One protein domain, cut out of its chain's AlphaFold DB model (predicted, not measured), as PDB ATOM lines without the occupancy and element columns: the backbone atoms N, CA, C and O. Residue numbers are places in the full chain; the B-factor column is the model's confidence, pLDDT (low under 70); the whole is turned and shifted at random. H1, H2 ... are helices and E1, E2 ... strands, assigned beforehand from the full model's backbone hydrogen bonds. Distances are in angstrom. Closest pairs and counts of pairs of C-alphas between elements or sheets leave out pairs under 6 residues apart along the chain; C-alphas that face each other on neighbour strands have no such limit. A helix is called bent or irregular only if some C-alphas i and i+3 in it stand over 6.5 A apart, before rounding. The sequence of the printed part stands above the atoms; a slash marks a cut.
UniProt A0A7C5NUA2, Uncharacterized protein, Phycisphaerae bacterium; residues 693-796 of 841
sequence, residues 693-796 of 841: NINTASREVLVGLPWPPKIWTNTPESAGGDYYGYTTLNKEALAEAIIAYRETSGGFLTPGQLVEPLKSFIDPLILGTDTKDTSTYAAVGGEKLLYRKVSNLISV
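Overview. This is residues 693 to 796 of the 841 residues of an uncharacterized protein of Phycisphaerae bacterium (UniProt A0A7C5NUA2). A kinked helix, H3, runs through the middle, with H2 and H5 packing on it at steep angles and the two-stranded hairpin E1-E2 near its last residues. The loop between the strands reaches one end of the long axis; H1 packs on H2 towards the other. The printed part has 104 residues, in the order H1 E1 E2 H2 H3 H4 H5, is mostly helix, and its sheet is antiparallel. It is compact, with a radius of gyration of the C-alphas of 14.6 A, yet only just elongated, spanning 47 by 24 by 20 A.

Along the chain. Find C-alpha 699 at (2.275, 19.978, 41.342), where H1 begins, running to 703. E1 follows at residues 710 to 714, 12.8 A long, and E2 at 724 to 728, 13.5 A. H2, residues 731 to 745, covers 21.0 A. H3, residues 751 to 766, covers 23.4 A, with a kink of 37 degrees near 760; it is only just irregular, C-alphas 761 and 764 being 6.6 A apart. H4 is residues 777 to 780; H5, 782 to 790, ends at (7.244, 7.778, 33.898).

Arrangement. Start at H3, the hub. Its residues 754 to 761 touch H2, closest C-alphas Ile 738 and Pro 757, 5.7 A, at a steep tilt of 55 degrees, opposite ways. H5 touches H3 at a steep tilt of 42 degrees, opposite ways, closest C-alphas Lys 759 and Glu 783, 5.3 A. H4 only just touches H3, with 3 pairs of C-alphas within 8 A, closest Ile 766 and Ala 779, 6.2 A. The closest C-alphas of E1 and H3, Thr 713 and Ile 766, are 4.7 A apart. In the hairpin, N 713 and O 725 are within hydrogen-bond range at 2.9 A. H1 touches H2, closest C-alphas Val 703 and Lys 731, 5.3 A; H2 and H5 are apart. Every O i to N i+4 pair is within hydrogen-bond range in H1 and H2, against 7 of 12 in H3 and 4 of 5 in H5; H4 is too short for such a pair.

Size, cuts and confidence. The farthest C-alphas, Thr 696 and Gly 720, are 47.1 A apart; the first and last printed are 5.0 A apart. There is no cut and no long link. Look for pLDDT under 70 at residues 714 to 724 and 767 to 781.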
ATOM      1  N   ASN A 693       9.466  18.460  31.494       93.19
ATOM      2  CA  ASN A 693      10.647  18.834  32.268       93.19
ATOM      3  C   ASN A 693      10.320  18.846  33.772       93.19
ATOM      4  O   ASN A 693       9.685  19.773  34.278       93.19
ATOM      5  N   ILE A 694      10.776  17.823  34.494       93.81
ATOM      6  CA  ILE A 694      10.470  17.591  35.910       93.81
ATOM      7  C   ILE A 694      11.067  18.653  36.849       93.81
ATOM      8  O   ILE A 694      10.543  18.879  37.940       93.81
ATOM      9  N   ASN A 695      12.089  19.387  36.398       95.50
ATOM     10  CA  ASN A 695      12.629  20.543  37.122       95.50
ATOM     11  C   ASN A 695      11.675  21.749  37.124       95.50
ATOM     12  O   ASN A 695      11.770  22.591  38.010       95.50
ATOM     13  N   THR A 696      10.749  21.837  36.161       94.19
ATOM     14  CA  THR A 696       9.828  22.978  35.994       94.19
ATOM     15  C   THR A 696       8.345  22.593  36.012       94.19
ATOM     16  O   THR A 696       7.491  23.467  35.909       94.19
ATOM     17  N   ALA A 697       8.015  21.303  36.117       93.31
ATOM     18  CA  ALA A 697       6.638  20.825  36.213       93.31
ATOM     19  C   ALA A 697       5.948  21.350  37.487       93.31
ATOM     20  O   ALA A 697       6.559  21.381  38.560       93.31
ATOM     21  N   SER A 698       4.678  21.746  37.388       95.12
ATOM     22  CA  SER A 698       3.876  22.099  38.563       95.12
ATOM     23  C   SER A 698       3.390  20.847  39.301       95.12
ATOM     24  O   SER A 698       3.446  19.734  38.770       95.12
ATOM     25  N   ARG A 699       2.879  21.034  40.521       95.56
ATOM     26  CA  ARG A 699       2.275  19.978  41.342       95.56
ATOM     27  C   ARG A 699       1.213  19.193  40.574       95.56
ATOM     28  O   ARG A 699       1.230  17.970  40.575       95.56
ATOM     29  N   GLU A 700       0.334  19.890  39.863       93.06
ATOM     30  CA  GLU A 700      -0.793  19.316  39.119       93.06
ATOM     31  C   GLU A 700      -0.299  18.422  37.973       93.06
ATOM     32  O   GLU A 700      -0.813  17.322  37.774       93.06
ATOM     33  N   VAL A 701       0.751  18.857  37.264       91.12
ATOM     34  CA  VAL A 701       1.400  18.069  36.205       91.12
ATOM     35  C   VAL A 701       2.058  16.813  36.782       91.12
ATOM     36  O   VAL A 701       1.966  15.746  36.180       91.12
ATOM     37  N   LEU A 702       2.686  16.912  37.958       93.50
ATOM     38  CA  LEU A 702       3.304  15.769  38.637       93.50
ATOM     39  C   LEU A 702       2.265  14.779  39.184       93.50
ATOM     40  O   LEU A 702       2.466  13.574  39.061       93.50
ATOM     41  N   VAL A 703       1.138  15.250  39.724       93.38
ATOM     42  CA  VAL A 703       0.006  14.402  40.151       93.38
ATOM     43  C   VAL A 703      -0.627  13.676  38.957       93.38
ATOM     44  O   VAL A 703      -0.979  12.500  39.069       93.38
ATOM     45  N   GLY A 704      -0.730  14.357  37.811       88.00
ATOM     46  CA  GLY A 704      -1.305  13.838  36.567       88.00
ATOM     47  C   GLY A 704      -0.461  12.794  35.822       88.00
ATOM     48  O   GLY A 704      -0.946  12.211  34.853       88.00
ATOM     49  N   LEU A 705       0.776  12.519  36.253       90.94
ATOM     50  CA  LEU A 705       1.594  11.444  35.681       90.94
ATOM     51  C   LEU A 705       0.944  10.053  35.903       90.94
ATOM     52  O   LEU A 705       0.205   9.845  36.877       90.94
ATOM     53  N   PRO A 706       1.230   9.058  35.032       89.69
ATOM     54  CA  PRO A 706       0.615   7.726  35.065       89.69
ATOM     55  C   PRO A 706       1.184   6.820  36.175       89.69
ATOM     56  O   PRO A 706       1.533   5.659  35.953       89.69
ATOM     57  N   TRP A 707       1.267   7.343  37.399       90.31
ATOM     58  CA  TRP A 707       1.567   6.559  38.589       90.31
ATOM     59  C   TRP A 707       0.516   5.448  38.784       90.31
ATOM     60  O   TRP A 707      -0.682   5.727  38.611       90.31
ATOM     61  N   PRO A 708       0.918   4.225  39.178       86.94
ATOM     62  CA  PRO A 708      -0.017   3.158  39.517       86.94
ATOM     63  C   PRO A 708      -0.924   3.580  40.691       86.94
ATOM     64  O   PRO A 708      -0.489   4.342  41.554       86.94
ATOM     65  N   PRO A 709      -2.185   3.116  40.744       82.19
ATOM     66  CA  PRO A 709      -3.132   3.523  41.788       82.19
ATOM     67  C   PRO A 709      -2.819   2.904  43.159       82.19
ATOM     68  O   PRO A 709      -3.171   3.473  44.189       82.19
ATOM     69  N   LYS A 710      -2.148   1.749  43.171       84.88
ATOM     70  CA  LYS A 710      -1.714   1.016  44.363       84.88
ATOM     71  C   LYS A 710      -0.224   0.685  44.246       84.88
ATOM     72  O   LYS A 710       0.267   0.498  43.130       84.88
ATOM     73  N   ILE A 711       0.466   0.554  45.375       82.38
ATOM     74  CA  ILE A 711       1.798  -0.063  45.465       82.38
ATOM     75  C   ILE A 711       1.765  -1.209  46.484       82.38
ATOM     76  O   ILE A 711       0.944  -1.196  47.401       82.38
ATOM     77  N   TRP A 712       2.633  -2.204  46.300       77.69
ATOM     78  CA  TRP A 712       2.797  -3.300  47.259       77.69
ATOM     79  C   TRP A 712       3.452  -2.776  48.539       77.69
ATOM     80  O   TRP A 712       4.419  -2.012  48.471       77.69
ATOM     81  N   THR A 713       2.936  -3.197  49.688       73.94
ATOM     82  CA  THR A 713       3.418  -2.809  51.019       73.94
ATOM     83  C   THR A 713       3.256  -3.965  51.988       73.94
ATOM     84  O   THR A 713       2.191  -4.583  52.037       73.94
ATOM     85  N   ASN A 714       4.267  -4.207  52.817       63.59
ATOM     86  CA  ASN A 714       4.146  -5.139  53.928       63.59
ATOM     87  C   ASN A 714       3.263  -4.477  54.994       63.59
ATOM     88  O   ASN A 714       3.719  -3.588  55.708       63.59
ATOM     89  N   THR A 715       1.988  -4.856  55.072       59.44
ATOM     90  CA  THR A 715       1.066  -4.399  56.120       59.44
ATOM     91  C   THR A 715       1.230  -5.290  57.351       59.44
ATOM     92  O   THR A 715       0.816  -6.447  57.289       59.44
ATOM     93  N   PRO A 716       1.823  -4.805  58.461       53.25
ATOM     94  CA  PRO A 716       1.985  -5.612  59.662       53.25
ATOM     95  C   PRO A 716       0.644  -5.719  60.394       53.25
ATOM     96  O   PRO A 716       0.270  -4.824  61.152       53.25
ATOM     97  N   GLU A 717      -0.081  -6.814  60.172       53.91
ATOM     98  CA  GLU A 717      -1.270  -7.156  60.956       53.91
ATOM     99  C   GLU A 717      -1.036  -8.413  61.813       53.91
ATOM    100  O   GLU A 717      -0.039  -9.127  61.676       53.91
ATOM    101  N   SER A 718      -1.881  -8.595  62.823       49.22
ATOM    102  CA  SER A 718      -1.509  -9.333  64.031       49.22
ATOM    103  C   SER A 718      -1.486 -10.853  63.849       49.22
ATOM    104  O   SER A 718      -2.518 -11.468  63.607       49.22
ATOM    105  N   ALA A 719      -0.323 -11.446  64.135       47.62
ATOM    106  CA  ALA A 719      -0.102 -12.873  64.388       47.62
ATOM    107  C   ALA A 719      -0.353 -13.854  63.218       47.62
ATOM    108  O   ALA A 719      -1.325 -14.606  63.217       47.62
ATOM    109  N   GLY A 720       0.652 -14.002  62.342       51.59
ATOM    110  CA  GLY A 720       1.054 -15.354  61.911       51.59
ATOM    111  C   GLY A 720       1.130 -15.679  60.417       51.59
ATOM    112  O   GLY A 720       1.321 -16.850  60.106       51.59
ATOM    113  N   GLY A 721       1.017 -14.715  59.496       51.97
ATOM    114  CA  GLY A 721       1.156 -14.992  58.058       51.97
ATOM    115  C   GLY A 721       1.740 -13.834  57.248       51.97
ATOM    116  O   GLY A 721       1.325 -12.690  57.414       51.97
ATOM    117  N   ASP A 722       2.668 -14.148  56.338       51.06
ATOM    118  CA  ASP A 722       3.312 -13.197  55.418       51.06
ATOM    119  C   ASP A 722       2.365 -12.789  54.271       51.06
ATOM    120  O   ASP A 722       2.522 -13.203  53.120       51.06
ATOM    121  N   TYR A 723       1.344 -11.987  54.583       58.41
ATOM    122  CA  TYR A 723       0.385 -11.486  53.594       58.41
ATOM    123  C   TYR A 723       0.833 -10.153  52.975       58.41
ATOM    124  O   TYR A 723       0.984  -9.139  53.658       58.41
ATOM    125  N   TYR A 724       1.007 -10.138  51.650       65.69
ATOM    126  CA  TYR A 724       1.385  -8.937  50.899       65.69
ATOM    127  C   TYR A 724       0.182  -8.007  50.698       65.69
ATOM    128  O   TYR A 724      -0.755  -8.321  49.960       65.69
ATOM    129  N   GLY A 725       0.220  -6.840  51.342       70.38
ATOM    130  CA  GLY A 725      -0.806  -5.810  51.235       70.38
ATOM    131  C   GLY A 725      -0.612  -4.872  50.039       70.38
ATOM    132  O   GLY A 725       0.476  -4.734  49.477       70.38
ATOM    133  N   TYR A 726      -1.681  -4.158  49.687       78.56
ATOM    134  CA  TYR A 726      -1.653  -3.060  48.719       78.56
ATOM    135  C   TYR A 726      -2.082  -1.757  49.394       78.56
ATOM    136  O   TYR A 726      -3.254  -1.618  49.747       78.56
ATOM    137  N   THR A 727      -1.191  -0.768  49.489       81.94
ATOM    138  CA  THR A 727      -1.594   0.594  49.871       81.94
ATOM    139  C   THR A 727      -1.961   1.427  48.644       81.94
ATOM    140  O   THR A 727      -1.415   1.240  47.551       81.94
ATOM    141  N   THR A 728      -2.880   2.376  48.814       87.88
ATOM    142  CA  THR A 728      -3.243   3.345  47.770       87.88
ATOM    143  C   THR A 728      -2.154   4.407  47.659       87.88
ATOM    144  O   THR A 728      -1.787   5.041  48.649       87.88
ATOM    145  N   LEU A 729      -1.641   4.640  46.450       91.19
ATOM    146  CA  LEU A 729      -0.561   5.599  46.242       91.19
ATOM    147  C   LEU A 729      -1.085   7.040  46.347       91.19
ATOM    148  O   LEU A 729      -1.808   7.512  45.467       91.19
ATOM    149  N   ASN A 730      -0.669   7.770  47.384       94.94
ATOM    150  CA  ASN A 730      -0.962   9.197  47.510       94.94
ATOM    151  C   ASN A 730      -0.129  10.010  46.496       94.94
ATOM    152  O   ASN A 730       0.974  10.473  46.791       94.94
ATOM    153  N   LYS A 731      -0.680  10.174  45.287       94.31
ATOM    154  CA  LYS A 731      -0.067  10.908  44.166       94.31
ATOM    155  C   LYS A 731       0.262  12.365  44.501       94.31
ATOM    156  O   LYS A 731       1.213  12.906  43.945       94.31
ATOM    157  N   GLU A 732      -0.501  12.990  45.396       96.56
ATOM    158  CA  GLU A 732      -0.253  14.365  45.834       96.56
ATOM    159  C   GLU A 732       0.994  14.454  46.706       96.56
ATOM    160  O   GLU A 732       1.912  15.194  46.374       96.56
ATOM    161  N   ALA A 733       1.083  13.639  47.758       95.62
ATOM    162  CA  ALA A 733       2.265  13.606  48.615       95.62
ATOM    163  C   ALA A 733       3.530  13.147  47.853       95.62
ATOM    164  O   ALA A 733       4.629  13.615  48.147       95.62
ATOM    165  N   LEU A 734       3.376  12.296  46.829       96.00
ATOM    166  CA  LEU A 734       4.458  11.931  45.910       96.00
ATOM    167  C   LEU A 734       4.940  13.129  45.072       96.00
ATOM    168  O   LEU A 734       6.143  13.323  44.910       96.00
ATOM    169  N   ALA A 735       4.017  13.947  44.557       97.00
ATOM    170  CA  ALA A 735       4.357  15.169  43.833       97.00
ATOM    171  C   ALA A 735       5.081  16.181  44.739       97.00
ATOM    172  O   ALA A 735       6.093  16.739  44.317       97.00
ATOM    173  N   GLU A 736       4.634  16.359  45.988       97.44
ATOM    174  CA  GLU A 736       5.330  17.212  46.966       97.44
ATOM    175  C   GLU A 736       6.746  16.703  47.273       97.44
ATOM    176  O   GLU A 736       7.682  17.498  47.311       97.44
ATOM    177  N   ALA A 737       6.949  15.387  47.425       96.31
ATOM    178  CA  ALA A 737       8.279  14.813  47.656       96.31
ATOM    179  C   ALA A 737       9.249  15.090  46.488       96.31
ATOM    180  O   ALA A 737      10.423  15.402  46.705       96.31
ATOM    181  N   ILE A 738       8.753  15.040  45.247       97.06
ATOM    182  CA  ILE A 738       9.518  15.383  44.037       97.06
ATOM    183  C   ILE A 738       9.853  16.886  43.998       97.06
ATOM    184  O   ILE A 738      10.969  17.250  43.622       97.06
ATOM    185  N   ILE A 739       8.918  17.756  44.404       97.38
ATOM    186  CA  ILE A 739       9.114  19.215  44.472       97.38
ATOM    187  C   ILE A 739      10.132  19.582  45.565       97.38
ATOM    188  O   ILE A 739      11.123  20.253  45.280       97.38
ATOM    189  N   ALA A 740       9.950  19.077  46.785       96.56
ATOM    190  CA  ALA A 740      10.840  19.334  47.915       96.56
ATOM    191  C   ALA A 740      12.281  18.862  47.644       96.56
ATOM    192  O   ALA A 740      13.245  19.555  47.984       96.56
ATOM    193  N   TYR A 741      12.453  17.711  46.981       96.56
ATOM    194  CA  TYR A 741      13.779  17.233  46.587       96.56
ATOM    195  C   TYR A 741      14.440  18.152  45.552       96.56
ATOM    196  O   TYR A 741      15.606  18.496  45.719       96.56
ATOM    197  N   ARG A 742      13.742  18.599  44.494       95.12
ATOM    198  CA  ARG A 742      14.381  19.493  43.504       95.12
ATOM    199  C   ARG A 742      14.726  20.865  44.090       95.12
ATOM    200  O   ARG A 742      15.712  21.459  43.664       95.12
ATOM    201  N   GLU A 743      13.953  21.348  45.062       93.69
ATOM    202  CA  GLU A 743      14.203  22.630  45.731       93.69
ATOM    203  C   GLU A 743      15.380  22.561  46.713       93.69
ATOM    204  O   GLU A 743      16.143  23.521  46.806       93.69
ATOM    205  N   THR A 744      15.596  21.424  47.385       94.44
ATOM    206  CA  THR A 744      16.757  21.227  48.277       94.44
ATOM    207  C   THR A 744      18.032  20.803  47.538       94.44
ATOM    208  O   THR A 744      19.115  21.265  47.891       94.44
ATOM    209  N   SER A 745      17.919  19.979  46.492       90.38
ATOM    210  CA  SER A 745      19.056  19.402  45.750       90.38
ATOM    211  C   SER A 745      19.515  20.217  44.529       90.38
ATOM    212  O   SER A 745      20.461  19.817  43.855       90.38
ATOM    213  N   GLY A 746      18.869  21.348  44.216       90.44
ATOM    214  CA  GLY A 746      19.235  22.207  43.075       90.44
ATOM    215  C   GLY A 746      18.746  21.715  41.704       90.44
ATOM    216  O   GLY A 746      19.274  22.128  40.671       90.44
ATOM    217  N   GLY A 747      17.725  20.857  41.686       90.69
ATOM    218  CA  GLY A 747      17.186  20.223  40.485       90.69
ATOM    219  C   GLY A 747      17.841  18.884  40.128       90.69
ATOM    220  O   GLY A 747      18.973  18.579  40.487       90.69
ATOM    221  N   PHE A 748      17.105  18.068  39.380       91.81
ATOM    222  CA  PHE A 748      17.575  16.798  38.837       91.81
ATOM    223  C   PHE A 748      18.528  17.046  37.654       91.81
ATOM    224  O   PHE A 748      18.165  17.737  36.698       91.81
ATOM    225  N   LEU A 749      19.724  16.447  37.668       84.81
ATOM    226  CA  LEU A 749      20.711  16.536  36.578       84.81
ATOM    227  C   LEU A 749      20.464  15.491  35.480       84.81
ATOM    228  O   LEU A 749      20.805  15.715  34.314       84.81
ATOM    229  N   THR A 750      19.848  14.361  35.847       83.44
ATOM    230  CA  THR A 750      19.395  13.289  34.944       83.44
ATOM    231  C   THR A 750      18.001  12.799  35.354       83.44
ATOM    232  O   THR A 750      17.669  12.878  36.539       83.44
ATOM    233  N   PRO A 751      17.181  12.240  34.438       84.62
ATOM    234  CA  PRO A 751      15.887  11.660  34.810       84.62
ATOM    235  C   PRO A 751      16.005  10.544  35.859       84.62
ATOM    236  O   PRO A 751      15.108  10.392  36.681       84.62
ATOM    237  N   GLY A 752      17.123   9.809  35.876       81.19
ATOM    238  CA  GLY A 752      17.369   8.716  36.821       81.19
ATOM    239  C   GLY A 752      17.423   9.151  38.287       81.19
ATOM    240  O   GLY A 752      17.035   8.373  39.150       81.19
ATOM    241  N   GLN A 753      17.799  10.402  38.579       89.06
ATOM    242  CA  GLN A 753      17.778  10.927  39.953       89.06
ATOM    243  C   GLN A 753      16.366  11.084  40.525       89.06
ATOM    244  O   GLN A 753      16.218  11.230  41.732       89.06
ATOM    245  N   LEU A 754      15.312  10.981  39.704       91.75
ATOM    246  CA  LEU A 754      13.945  10.866  40.214       91.75
ATOM    247  C   LEU A 754      13.789   9.663  41.165       91.75
ATOM    248  O   LEU A 754      12.965   9.711  42.072       91.75
ATOM    249  N   VAL A 755      14.601   8.612  41.009       90.31
ATOM    250  CA  VAL A 755      14.605   7.449  41.908       90.31
ATOM    251  C   VAL A 755      14.875   7.836  43.371       90.31
ATOM    252  O   VAL A 755      14.354   7.166  44.256       90.31
ATOM    253  N   GLU A 756      15.604   8.922  43.650       91.69
ATOM    254  CA  GLU A 756      15.919   9.353  45.020       91.69
ATOM    255  C   GLU A 756      14.664   9.780  45.818       91.69
ATOM    256  O   GLU A 756      14.346   9.098  46.793       91.69
ATOM    257  N   PRO A 757      13.870  10.801  45.418       95.06
ATOM    258  CA  PRO A 757      12.625  11.132  46.117       95.06
ATOM    259  C   PRO A 757      11.552  10.046  46.001       95.06
ATOM    260  O   PRO A 757      10.768   9.886  46.936       95.06
ATOM    261  N   LEU A 758      11.517   9.264  44.909       93.06
ATOM    262  CA  LEU A 758      10.630   8.095  44.832       93.06
ATOM    263  C   LEU A 758      10.973   7.079  45.936       93.06
ATOM    264  O   LEU A 758      10.069   6.566  46.588       93.06
ATOM    265  N   LYS A 759      12.264   6.824  46.188       89.38
ATOM    266  CA  LYS A 759      12.723   5.950  47.273       89.38
ATOM    267  C   LYS A 759      12.422   6.545  48.649       89.38
ATOM    268  O   LYS A 759      11.819   5.860  49.467       89.38
ATOM    269  N   SER A 760      12.747   7.818  48.891       88.75
ATOM    270  CA  SER A 760      12.442   8.485  50.170       88.75
ATOM    271  C   SER A 760      10.942   8.526  50.495       88.75
ATOM    272  O   SER A 760      10.578   8.545  51.668       88.75
ATOM    273  N   PHE A 761      10.074   8.515  49.479       91.38
ATOM    274  CA  PHE A 761       8.626   8.406  49.646       91.38
ATOM    275  C   PHE A 761       8.148   6.965  49.906       91.38
ATOM    276  O   PHE A 761       7.207   6.756  50.668       91.38
ATOM    277  N   ILE A 762       8.771   5.968  49.270       87.06
ATOM    278  CA  ILE A 762       8.355   4.558  49.341       87.06
ATOM    279  C   ILE A 762       8.903   3.837  50.573       87.06
ATOM    280  O   ILE A 762       8.182   3.023  51.149       87.06
ATOM    281  N   ASP A 763      10.139   4.111  50.992       84.62
ATOM    282  CA  ASP A 763      10.779   3.395  52.105       84.62
ATOM    283  C   ASP A 763       9.921   3.404  53.392       84.62
ATOM    284  O   ASP A 763       9.711   2.324  53.950       84.62
ATOM    285  N   PRO A 764       9.315   4.534  53.829       83.12
ATOM    286  CA  PRO A 764       8.416   4.549  54.990       83.12
ATOM    287  C   PRO A 764       7.103   3.773  54.788       83.12
ATOM    288  O   PRO A 764       6.476   3.374  55.766       83.12
ATOM    289  N   LEU A 765       6.668   3.571  53.538       79.38
ATOM    290  CA  LEU A 765       5.441   2.838  53.200       79.38
ATOM    291  C   LEU A 765       5.666   1.320  53.128       79.38
ATOM    292  O   LEU A 765       4.724   0.567  53.359       79.38
ATOM    293  N   ILE A 766       6.885   0.865  52.814       73.56
ATOM    294  CA  ILE A 766       7.229  -0.567  52.750       73.56
ATOM    295  C   ILE A 766       7.773  -1.092  54.084       73.56
ATOM    296  O   ILE A 766       7.439  -2.211  54.464       73.56
ATOM    297  N   LEU A 767       8.613  -0.321  54.783       67.94
ATOM    298  CA  LEU A 767       9.309  -0.786  55.993       67.94
ATOM    299  C   LEU A 767       8.452  -0.708  57.267       67.94
ATOM    300  O   LEU A 767       8.808  -1.304  58.283       67.94
ATOM    301  N   GLY A 768       7.352   0.049  57.244       64.25
ATOM    302  CA  GLY A 768       6.621   0.407  58.458       64.25
ATOM    303  C   GLY A 768       7.502   1.180  59.448       64.25
ATOM    304  O   GLY A 768       8.462   1.850  59.069       64.25
ATOM    305  N   THR A 769       7.175   1.097  60.739       55.88
ATOM    306  CA  THR A 769       7.919   1.784  61.812       55.88
ATOM    307  C   THR A 769       8.940   0.911  62.548       55.88
ATOM    308  O   THR A 769       9.654   1.441  63.396       55.88
ATOM    309  N   ASP A 770       9.018  -0.399  62.282       56.69
ATOM    310  CA  ASP A 770       9.897  -1.324  63.024       56.69
ATOM    311  C   ASP A 770      11.109  -1.746  62.177       56.69
ATOM    312  O   ASP A 770      11.088  -2.696  61.395       56.69
ATOM    313  N   THR A 771      12.187  -0.974  62.298       53.38
ATOM    314  CA  THR A 771      13.316  -0.941  61.355       53.38
ATOM    315  C   THR A 771      14.332  -2.082  61.541       53.38
ATOM    316  O   THR A 771      15.538  -1.841  61.460       53.38
ATOM    317  N   LYS A 772      13.888  -3.298  61.888       53.88
ATOM    318  CA  LYS A 772      14.769  -4.350  62.438       53.88
ATOM    319  C   LYS A 772      15.150  -5.503  61.517       53.88
ATOM    320  O   LYS A 772      16.150  -6.151  61.813       53.88
ATOM    321  N   ASP A 773      14.444  -5.728  60.413       51.25
ATOM    322  CA  ASP A 773      14.881  -6.686  59.390       51.25
ATOM    323  C   ASP A 773      14.737  -6.099  57.981       51.25
ATOM    324  O   ASP A 773      13.737  -6.259  57.286       51.25
ATOM    325  N   THR A 774      15.759  -5.352  57.567       46.59
ATOM    326  CA  THR A 774      15.817  -4.694  56.254       46.59
ATOM    327  C   THR A 774      16.410  -5.597  55.163       46.59
ATOM    328  O   THR A 774      16.930  -5.085  54.171       46.59
ATOM    329  N   SER A 775      16.412  -6.923  55.349       44.50
ATOM    330  CA  SER A 775      17.044  -7.876  54.421       44.50
ATOM    331  C   SER A 775      16.126  -8.356  53.283       44.50
ATOM    332  O   SER A 775      16.607  -8.859  52.263       44.50
ATOM    333  N   THR A 776      14.808  -8.191  53.423       47.62
ATOM    334  CA  THR A 776      13.805  -8.811  52.544       47.62
ATOM    335  C   THR A 776      13.568  -8.035  51.241       47.62
ATOM    336  O   THR A 776      13.453  -6.810  51.215       47.62
ATOM    337  N   TYR A 777      13.431  -8.768  50.129       44.56
ATOM    338  CA  TYR A 777      13.492  -8.262  48.742       44.56
ATOM    339  C   TYR A 777      12.484  -7.155  48.344       44.56
ATOM    340  O   TYR A 777      12.695  -6.491  47.326       44.56
ATOM    341  N   ALA A 778      11.399  -6.938  49.094       47.66
ATOM    342  CA  ALA A 778      10.295  -6.052  48.696       47.66
ATOM    343  C   ALA A 778      10.701  -4.569  48.538       47.66
ATOM    344  O   ALA A 778      10.234  -3.889  47.623       47.66
ATOM    345  N   ALA A 779      11.617  -4.069  49.375       49.97
ATOM    346  CA  ALA A 779      12.016  -2.653  49.413       49.97
ATOM    347  C   ALA A 779      12.951  -2.205  48.262       49.97
ATOM    348  O   ALA A 779      13.446  -1.077  48.267       49.97
ATOM    349  N   VAL A 780      13.225  -3.081  47.286       51.47
ATOM    350  CA  VAL A 780      14.233  -2.871  46.224       51.47
ATOM    351  C   VAL A 780      13.596  -2.822  44.819       51.47
ATOM    352  O   VAL A 780      14.298  -2.920  43.810       51.47
ATOM    353  N   GLY A 781      12.267  -2.689  44.722       67.38
ATOM    354  CA  GLY A 781      11.541  -2.680  43.442       67.38
ATOM    355  C   GLY A 781      10.489  -1.582  43.242       67.38
ATOM    356  O   GLY A 781      10.224  -1.217  42.093       67.38
ATOM    357  N   GLY A 782       9.883  -1.040  44.304       74.50
ATOM    358  CA  GLY A 782       8.772  -0.083  44.186       74.50
ATOM    359  C   GLY A 782       9.166   1.231  43.501       74.50
ATOM    360  O   GLY A 782       8.459   1.728  42.623       74.50
ATOM    361  N   GLU A 783      10.337   1.760  43.840       82.31
ATOM    362  CA  GLU A 783      10.920   2.978  43.278       82.31
ATOM    363  C   GLU A 783      11.259   2.807  41.790       82.31
ATOM    364  O   GLU A 783      11.005   3.695  40.972       82.31
ATOM    365  N   LYS A 784      11.738   1.613  41.416       80.31
ATOM    366  CA  LYS A 784      12.022   1.235  40.024       80.31
ATOM    367  C   LYS A 784      10.733   1.057  39.218       80.31
ATOM    368  O   LYS A 784      10.699   1.436  38.048       80.31
ATOM    369  N   LEU A 785       9.669   0.529  39.829       78.50
ATOM    370  CA  LEU A 785       8.351   0.394  39.206       78.50
ATOM    371  C   LEU A 785       7.714   1.763  38.930       78.50
ATOM    372  O   LEU A 785       7.258   1.994  37.807       78.50
ATOM    373  N   LEU A 786       7.738   2.684  39.904       84.81
ATOM    374  CA  LEU A 786       7.284   4.065  39.699       84.81
ATOM    375  C   LEU A 786       8.102   4.755  38.600       84.81
ATOM    376  O   LEU A 786       7.522   5.302  37.662       84.81
ATOM    377  N   TYR A 787       9.435   4.667  38.655       89.69
ATOM    378  CA  TYR A 787      10.307   5.269  37.646       89.69
ATOM    379  C   TYR A 787      10.052   4.706  36.236       89.69
ATOM    380  O   TYR A 787       9.889   5.479  35.292       89.69
ATOM    381  N   ARG A 788       9.920   3.379  36.078       79.50
ATOM    382  CA  ARG A 788       9.651   2.720  34.782       79.50
ATOM    383  C   ARG A 788       8.331   3.167  34.138       79.50
ATOM    384  O   ARG A 788       8.227   3.127  32.914       79.50
ATOM    385  N   LYS A 789       7.334   3.600  34.921       81.69
ATOM    386  CA  LYS A 789       6.056   4.119  34.396       81.69
ATOM    387  C   LYS A 789       6.155   5.547  33.843       81.69
ATOM    388  O   LYS A 789       5.344   5.900  32.991       81.69
ATOM    389  N   VAL A 790       7.129   6.352  34.281       84.50
ATOM    390  CA  VAL A 790       7.244   7.778  33.898       84.50
ATOM    391  C   VAL A 790       8.504   8.129  33.100       84.50
ATOM    392  O   VAL A 790       8.511   9.154  32.423       84.50
ATOM    393  N   SER A 791       9.548   7.294  33.117       81.25
ATOM    394  CA  SER A 791      10.877   7.592  32.550       81.25
ATOM    395  C   SER A 791      10.877   8.012  31.074       81.25
ATOM    396  O   SER A 791      11.675   8.859  30.681       81.25
ATOM    397  N   ASN A 792       9.960   7.480  30.259       73.75
ATOM    398  CA  ASN A 792       9.823   7.848  28.845       73.75
ATOM    399  C   ASN A 792       9.124   9.202  28.617       73.75
ATOM    400  O   ASN A 792       9.313   9.805  27.558       73.75
ATOM    401  N   LEU A 793       8.331   9.666  29.590       80.75
ATOM    402  CA  LEU A 793       7.515  10.885  29.529       80.75
ATOM    403  C   LEU A 793       8.235  12.117  30.088       80.75
ATOM    404  O   LEU A 793       7.848  13.242  29.777       80.75
ATOM    405  N   ILE A 794       9.260  11.920  30.918       86.25
ATOM    406  CA  ILE A 794       9.956  12.998  31.628       86.25
ATOM    407  C   ILE A 794      11.293  13.371  30.982       86.25
ATOM    408  O   ILE A 794      11.978  12.567  30.354       86.25
ATOM    409  N   SER A 795      11.687  14.620  31.192       89.69
ATOM    410  CA  SER A 795      13.011  15.173  30.918       89.69
ATOM    411  C   SER A 795      13.469  15.972  32.139       89.69
ATOM    412  O   SER A 795      12.669  16.307  33.005       89.69
ATOM    413  N   VAL A 796      14.751  16.322  32.195       89.94
ATOM    414  CA  VAL A 796      15.314  17.291  33.160       89.94
ATOM    415  C   VAL A 796      15.713  18.617  32.500       89.94
ATOM    416  O   VAL A 796      16.265  19.513  33.140       89.94
TER     417      VAL A 796